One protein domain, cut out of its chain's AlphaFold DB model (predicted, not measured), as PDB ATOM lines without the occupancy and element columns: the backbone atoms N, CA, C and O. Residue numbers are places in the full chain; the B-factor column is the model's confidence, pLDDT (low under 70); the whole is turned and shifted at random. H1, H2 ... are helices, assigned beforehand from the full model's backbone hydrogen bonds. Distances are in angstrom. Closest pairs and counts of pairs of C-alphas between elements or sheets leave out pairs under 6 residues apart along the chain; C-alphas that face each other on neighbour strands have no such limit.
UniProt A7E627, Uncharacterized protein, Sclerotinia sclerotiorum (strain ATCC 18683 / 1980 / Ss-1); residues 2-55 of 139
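AT A GLANCE: This is residues 2 to 55 of the 139 residues of an uncharacterized protein of Sclerotinia sclerotiorum (strain ATCC 18683 / 1980 / Ss-1) (UniProt A7E627). Two shorter helices, H1 and H2, lie across the same side of one long helix, H3, each nearly at right angles to it, H2 on its first half and H1 nearer its last residues. H1 and H2 run in opposite senses as a narrow V, coming close where H1 begins and H2 ends, and the link of residues 29 to 38 folds round from H2 to the first residue of H3. The printed part has 54 residues, with three named helices in the order H1, H2, H3 and no named strand, and its class is all helix. It is compact, with a radius of gyration of the C-alphas of 10.7 A, and the C-alphas span 30 by 20 by 17 A along their three main axes.

HOW THE PARTS SIT: H1, residues 3 to 13, touches H3, residues 39 to 55, and H3 does so with residues 49 to 53 alone. The closest C-alphas of the two are those of Ile 9 and Phe 49, 6.3 A apart, and their lines are about perpendicular, at 78 degrees. H2, residues 21 to 28, is close to H1 but not clearly touching it, and their closest C-alphas, those of Asp 5 and Ile 28, are 5.9 A apart. H1 and H2 run opposite ways at a shallow tilt of 33 degrees, only just short of steep. H2 touches H3, which meets it with residues 41 to 46 alone; the closest C-alphas are those of Lys 22 and Val 42, 5.7 A apart. The lines of H2 and H3 are about perpendicular, at 83 degrees. In H1, H2 and H3 every backbone O i to N i+4 pair is within hydrogen-bond range.

IN THESE COORDINATES: H1 runs from Glu 3, with its C-alpha at (55.307, 94.317, 108.707), to Leu 13, and is 15.0 A long from first to last C-alpha. H2 runs from Phe 21, with its C-alpha at (45.506, 84.571, 96.702), to Ile 28, over 10.3 A. H3, the longest helix with 17 residues, runs from Arg 39 to Arg 55 over 24.4 A, and C-alpha 55 is at (51.560, 81.101, 114.388).

THE WHOLE: The two C-alphas farthest apart are those of Asp 35 and Arg 55, at 31.4 A, while the C-alphas of Asn 2 and Arg 55, the first and last printed residues, are 16.3 A apart. The printed part has no cut. The link from H1 to H2 has 7 residues and the link from H2 to H3 has 10, and both are short but not tight. The mean pLDDT of the printed part is 89.4, and one residue, Asp 16, is under 70.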
ATOM      1  N   ASN A   2      57.489  92.266 104.852       88.00
ATOM      2  CA  ASN A   2      57.399  93.529 105.578       88.00
ATOM      3  C   ASN A   2      56.274  93.465 106.620       88.00
ATOM      4  O   ASN A   2      55.406  92.596 106.540       88.00
ATOM      5  N   GLU A   3      56.306  94.341 107.627       89.94
ATOM      6  CA  GLU A   3      55.307  94.317 108.707       89.94
ATOM      7  C   GLU A   3      53.906  94.664 108.188       89.94
ATOM      8  O   GLU A   3      52.949  93.967 108.513       89.94
ATOM      9  N   ASN A   4      53.807  95.638 107.277       89.31
ATOM     10  CA  ASN A   4      52.553  95.999 106.609       89.31
ATOM     11  C   ASN A   4      51.911  94.797 105.900       89.31
ATOM     12  O   ASN A   4      50.724  94.534 106.083       89.31
ATOM     13  N   ASP A   5      52.696  94.012 105.156       88.88
ATOM     14  CA  ASP A   5      52.183  92.820 104.477       88.88
ATOM     15  C   ASP A   5      51.648  91.787 105.479       88.88
ATOM     16  O   ASP A   5      50.672  91.087 105.203       88.88
ATOM     17  N   LYS A   6      52.299  91.648 106.644       90.00
ATOM     18  CA  LYS A   6      51.849  90.722 107.691       90.00
ATOM     19  C   LYS A   6      50.530  91.184 108.290       90.00
ATOM     20  O   LYS A   6      49.666  90.337 108.486       90.00
ATOM     21  N   GLU A   7      50.373  92.476 108.569       90.69
ATOM     22  CA  GLU A   7      49.119  93.045 109.076       90.69
ATOM     23  C   GLU A   7      47.984  92.891 108.064       90.69
ATOM     24  O   GLU A   7      46.884  92.485 108.431       90.69
ATOM     25  N   LEU A   8      48.269  93.081 106.772       89.69
ATOM     26  CA  LEU A   8      47.299  92.812 105.715       89.69
ATOM     27  C   LEU A   8      46.866  91.339 105.723       89.69
ATOM     28  O   LEU A   8      45.675  91.035 105.752       89.69
ATOM     29  N   ILE A   9      47.826  90.408 105.757       89.00
ATOM     30  CA  ILE A   9      47.523  88.973 105.823       89.00
ATOM     31  C   ILE A   9      46.768  88.609 107.106       89.00
ATOM     32  O   ILE A   9      45.848  87.798 107.043       89.00
ATOM     33  N   LYS A  10      47.111  89.202 108.255       87.12
ATOM     34  CA  LYS A  10      46.374  89.026 109.516       87.12
ATOM     35  C   LYS A  10      44.927  89.485 109.379       87.12
ATOM     36  O   LYS A  10      44.029  88.737 109.748       87.12
ATOM     37  N   GLY A  11      44.705  90.664 108.800       85.88
ATOM     38  CA  GLY A  11      43.368  91.192 108.546       85.88
ATOM     39  C   GLY A  11      42.535  90.259 107.669       85.88
ATOM     40  O   GLY A  11      41.360  90.043 107.950       85.88
ATOM     41  N   VAL A  12      43.149  89.644 106.654       86.50
ATOM     42  CA  VAL A  12      42.490  88.640 105.804       86.50
ATOM     43  C   VAL A  12      42.256  87.321 106.550       86.50
ATOM     44  O   VAL A  12      41.196  86.728 106.393       86.50
ATOM     45  N   LEU A  13      43.191  86.870 107.392       84.38
ATOM     46  CA  LEU A  13      43.037  85.670 108.230       84.38
ATOM     47  C   LEU A  13      41.871  85.777 109.217       84.38
ATOM     48  O   LEU A  13      41.247  84.771 109.533       84.38
ATOM     49  N   SER A  14      41.578  86.982 109.707       80.44
ATOM     50  CA  SER A  14      40.428  87.234 110.579       80.44
ATOM     51  C   SER A  14      39.084  87.173 109.845       80.44
ATOM     52  O   SER A  14      38.041  87.171 110.498       80.44
ATOM     53  N   GLN A  15      39.077  87.135 108.508       81.38
ATOM     54  CA  GLN A  15      37.855  86.996 107.722       81.38
ATOM     55  C   GLN A  15      37.537  85.516 107.512       81.38
ATOM     56  O   GLN A  15      38.329  84.767 106.949       81.38
ATOM     57  N   ASP A  16      36.328  85.103 107.887       67.44
ATOM     58  CA  ASP A  16      35.842  83.721 107.752       67.44
ATOM     59  C   ASP A  16      35.401  83.402 106.301       67.44
ATOM     60  O   ASP A  16      34.326  82.866 106.026       67.44
ATOM     61  N   ARG A  17      36.200  83.843 105.321       78.94
ATOM     62  CA  ARG A  17      35.887  83.802 103.886       78.94
ATOM     63  C   ARG A  17      36.999  83.113 103.109       78.94
ATOM     64  O   ARG A  17      38.160  83.097 103.504       78.94
ATOM     65  N   LYS A  18      36.638  82.552 101.952       83.44
ATOM     66  CA  LYS A  18      37.624  82.028 101.002       83.44
ATOM     67  C   LYS A  18      38.523  83.173 100.529       83.44
ATOM     68  O   LYS A  18      38.023  84.195 100.070       83.44
ATOM     69  N   VAL A  19      39.832  82.970 100.628       87.94
ATOM     70  CA  VAL A  19      40.843  83.959 100.244       87.94
ATOM     71  C   VAL A  19      41.213  83.790  98.775       87.94
ATOM     72  O   VAL A  19      41.614  82.701  98.358       87.94
ATOM     73  N   ASP A  20      41.117  84.872  98.000       91.25
ATOM     74  CA  ASP A  20      41.706  84.947  96.663       91.25
ATOM     75  C   ASP A  20      43.183  85.345  96.776       91.25
ATOM     76  O   ASP A  20      43.537  86.499  97.032       91.25
ATOM     77  N   PHE A  21      44.066  84.361  96.600       90.81
ATOM     78  CA  PHE A  21      45.506  84.571  96.702       90.81
ATOM     79  C   PHE A  21      46.087  85.382  95.541       90.81
ATOM     80  O   PHE A  21      47.148  85.982  95.723       90.81
ATOM     81  N   LYS A  22      45.428  85.430  94.374       92.12
ATOM     82  CA  LYS A  22      45.884  86.271  93.261       92.12
ATOM     83  C   LYS A  22      45.650  87.737  93.617       92.12
ATOM     84  O   LYS A  22      46.600  88.516  93.610       92.12
ATOM     85  N   ALA A  23      44.439  88.069  94.066       91.56
ATOM     86  CA  ALA A  23      44.105  89.411  94.545       91.56
ATOM     87  C   ALA A  23      44.974  89.831  95.744       91.56
ATOM     88  O   ALA A  23      45.551  90.914  95.742       91.56
ATOM     89  N   LEU A  24      45.151  88.957  96.742       92.00
ATOM     90  CA  LEU A  24      46.010  89.246  97.896       92.00
ATOM     91  C   LEU A  24      47.468  89.506  97.490       92.00
ATOM     92  O   LEU A  24      48.128  90.366  98.066       92.00
ATOM     93  N   THR A  25      47.978  88.778  96.496       92.75
ATOM     94  CA  THR A  25      49.338  89.000  95.989       92.75
ATOM     95  C   THR A  25      49.464  90.365  95.316       92.75
ATOM     96  O   THR A  25      50.449  91.050  95.582       92.75
ATOM     97  N   GLN A  26      48.457  90.784  94.543       93.00
ATOM     98  CA  GLN A  26      48.392  92.125  93.952       93.00
ATOM     99  C   GLN A  26      48.385  93.222  95.025       93.00
ATOM    100  O   GLN A  26      49.116  94.196  94.916       93.00
ATOM    101  N   PHE A  27      47.616  93.053  96.106       89.94
ATOM    102  CA  PHE A  27      47.593  94.033  97.200       89.94
ATOM    103  C   PHE A  27      48.929  94.144  97.944       89.94
ATOM    104  O   PHE A  27      49.288  95.226  98.398       89.94
ATOM    105  N   ILE A  28      49.663  93.036  98.084       90.12
ATOM    106  CA  ILE A  28      50.991  93.032  98.721       90.12
ATOM    107  C   ILE A  28      52.047  93.648  97.796       90.12
ATOM    108  O   ILE A  28      53.028  94.214  98.271       90.12
ATOM    109  N   LYS A  29      51.878  93.511  96.479       89.69
ATOM    110  CA  LYS A  29      52.813  94.011  95.470       89.69
ATOM    111  C   LYS A  29      52.063  94.824  94.412       89.69
ATOM    112  O   LYS A  29      51.911  94.342  93.292       89.69
ATOM    113  N   PRO A  30      51.606  96.040  94.754       88.12
ATOM    114  CA  PRO A  30      50.816  96.863  93.840       88.12
ATOM    115  C   PRO A  30      51.612  97.344  92.620       88.12
ATOM    116  O   PRO A  30      51.010  97.755  91.639       88.12
ATOM    117  N   GLU A  31      52.945  97.292  92.683       91.31
ATOM    118  CA  GLU A  31      53.859  97.680  91.599       91.31
ATOM    119  C   GLU A  31      53.851  96.712  90.409       91.31
ATOM    120  O   GLU A  31      54.332  97.065  89.340       91.31
ATOM    121  N   ILE A  32      53.357  95.487  90.598       89.62
ATOM    122  CA  ILE A  32      53.359  94.442  89.570       89.62
ATOM    123  C   ILE A  32      51.992  94.433  88.896       89.62
ATOM    124  O   ILE A  32      50.980  94.489  89.587       89.62
ATOM    125  N   GLU A  33      51.938  94.332  87.571       90.56
ATOM    126  CA  GLU A  33      50.660  94.247  86.860       90.56
ATOM    127  C   GLU A  33      49.948  92.902  87.140       90.56
ATOM    128  O   GLU A  33      50.605  91.866  87.304       90.56
ATOM    129  N   PRO A  34      48.601  92.844  87.153       86.75
ATOM    130  CA  PRO A  34      47.853  91.615  87.458       86.75
ATOM    131  C   PRO A  34      48.163  90.418  86.544       86.75
ATOM    132  O   PRO A  34      47.967  89.258  86.942       86.75
ATOM    133  N   ASP A  35      48.621  90.700  85.326       89.94
ATOM    134  CA  ASP A  35      48.996  89.712  84.312       89.94
ATOM    135  C   ASP A  35      50.422  89.180  84.509       89.94
ATOM    136  O   ASP A  35      50.725  88.051  84.124       89.94
ATOM    137  N   GLU A  36      51.273  89.938  85.201       93.38
ATOM    138  CA  GLU A  36      52.644  89.553  85.550       93.38
ATOM    139  C   GLU A  36      52.712  88.724  86.841       93.38
ATOM    140  O   GLU A  36      53.759  88.161  87.184       93.38
ATOM    141  N   ILE A  37      51.597  88.593  87.571       93.06
ATOM    142  CA  ILE A  37      51.541  87.756  88.771       93.06
ATOM    143  C   ILE A  37      51.741  86.286  88.390       93.06
ATOM    144  O   ILE A  37      50.815  85.564  88.006       93.06
ATOM    145  N   THR A  38      52.959  85.802  88.607       94.75
ATOM    146  CA  THR A  38      53.295  84.397  88.384       94.75
ATOM    147  C   THR A  38      52.654  83.482  89.430       94.75
ATOM    148  O   THR A  38      52.438  83.844  90.592       94.75
ATOM    149  N   ARG A  39      52.436  82.215  89.056       94.44
ATOM    150  CA  ARG A  39      51.960  81.173  89.984       94.44
ATOM    151  C   ARG A  39      52.866  81.022  91.211       94.44
ATOM    152  O   ARG A  39      52.369  80.802  92.313       94.44
ATOM    153  N   ALA A  40      54.178  81.169  91.032       94.38
ATOM    154  CA  ALA A  40      55.151  81.096  92.119       94.38
ATOM    155  C   ALA A  40      54.911  82.187  93.173       94.38
ATOM    156  O   ALA A  40      54.962  81.913  94.371       94.38
ATOM    157  N   MET A  41      54.573  83.408  92.746       94.12
ATOM    158  CA  MET A  41      54.251  84.499  93.665       94.12
ATOM    159  C   MET A  41      52.981  84.211  94.461       94.12
ATOM    160  O   MET A  41      52.991  84.364  95.683       94.12
ATOM    161  N   VAL A  42      51.931  83.726  93.795       94.00
ATOM    162  CA  VAL A  42      50.670  83.344  94.449       94.00
ATOM    163  C   VAL A  42      50.905  82.253  95.496       94.00
ATOM    164  O   VAL A  42      50.474  82.393  96.642       94.00
ATOM    165  N   GLU A  43      51.650  81.199  95.154       95.00
ATOM    166  CA  GLU A  43      51.983  80.126  96.101       95.00
ATOM    167  C   GLU A  43      52.887  80.622  97.241       95.00
ATOM    168  O   GLU A  43      52.678  80.250  98.396       95.00
ATOM    169  N   SER A  44      53.825  81.538  96.974       93.38
ATOM    170  CA  SER A  44      54.639  82.158  98.029       93.38
ATOM    171  C   SER A  44      53.777  82.946  99.025       93.38
ATOM    172  O   SER A  44      53.979  82.870 100.240       93.38
ATOM    173  N   THR A  45      52.772  83.680  98.541       92.62
ATOM    174  CA  THR A  45      51.814  84.409  99.377       92.62
ATOM    175  C   THR A  45      50.947  83.439 100.167       92.62
ATOM    176  O   THR A  45      50.779  83.616 101.373       92.62
ATOM    177  N   ARG A  46      50.487  82.354  99.540       92.50
ATOM    178  CA  ARG A  46      49.720  81.293 100.198       92.50
ATOM    179  C   ARG A  46      50.504  80.587 101.307       92.50
ATOM    180  O   ARG A  46      49.953  80.324 102.375       92.50
ATOM    181  N   LEU A  47      51.787  80.294 101.094       92.69
ATOM    182  CA  LEU A  47      52.659  79.707 102.116       92.69
ATOM    183  C   LEU A  47      52.854  80.658 103.299       92.69
ATOM    184  O   LEU A  47      52.735  80.238 104.450       92.69
ATOM    185  N   ARG A  48      53.092  81.949 103.028       91.12
ATOM    186  CA  ARG A  48      53.202  82.984 104.070       91.12
ATOM    187  C   ARG A  48      51.902  83.136 104.857       91.12
ATOM    188  O   ARG A  48      51.951  83.225 106.082       91.12
ATOM    189  N   PHE A  49      50.763  83.077 104.170       91.00
ATOM    190  CA  PHE A  49      49.432  83.070 104.768       91.00
ATOM    191  C   PHE A  49      49.257  81.896 105.739       91.00
ATOM    192  O   PHE A  49      49.040  82.120 106.927       91.00
ATOM    193  N   LYS A  50      49.481  80.654 105.286       89.50
ATOM    194  CA  LYS A  50      49.418  79.452 106.143       89.50
ATOM    195  C   LYS A  50      50.424  79.492 107.299       89.50
ATOM    196  O   LYS A  50      50.156  78.998 108.392       89.50
ATOM    197  N   GLY A  51      51.612  80.050 107.070       91.19
ATOM    198  CA  GLY A  51      52.630  80.215 108.107       91.19
ATOM    199  C   GLY A  51      52.225  81.225 109.186       91.19
ATOM    200  O   GLY A  51      52.567  81.051 110.356       91.19
ATOM    201  N   LEU A  52      51.500  82.284 108.821       89.38
ATOM    202  CA  LEU A  52      50.919  83.236 109.772       89.38
ATOM    203  C   LEU A  52      49.726  82.633 110.513       89.38
ATOM    204  O   LEU A  52      49.685  82.713 111.735       89.38
ATOM    205  N   GLU A  53      48.842  81.944 109.800       87.44
ATOM    206  CA  GLU A  53      47.709  81.206 110.361       87.44
ATOM    207  C   GLU A  53      48.137  80.279 111.511       87.44
ATOM    208  O   GLU A  53      47.654  80.395 112.639       87.44
ATOM    209  N   LYS A  54      49.139  79.423 111.256       87.19
ATOM    210  CA  LYS A  54      49.690  78.492 112.253       87.19
ATOM    211  C   LYS A  54      50.269  79.199 113.478       87.19
ATOM    212  O   LYS A  54      50.128  78.694 114.585       87.19
ATOM    213  N   ARG A  55      50.942  80.341 113.288       86.56
ATOM    214  CA  ARG A  55      51.560  81.101 114.388       86.56
ATOM    215  C   ARG A  55      50.534  81.820 115.252       86.56
ATOM    216  O   ARG A  55      50.760  81.970 116.446       86.56
TER     217      ARG A  55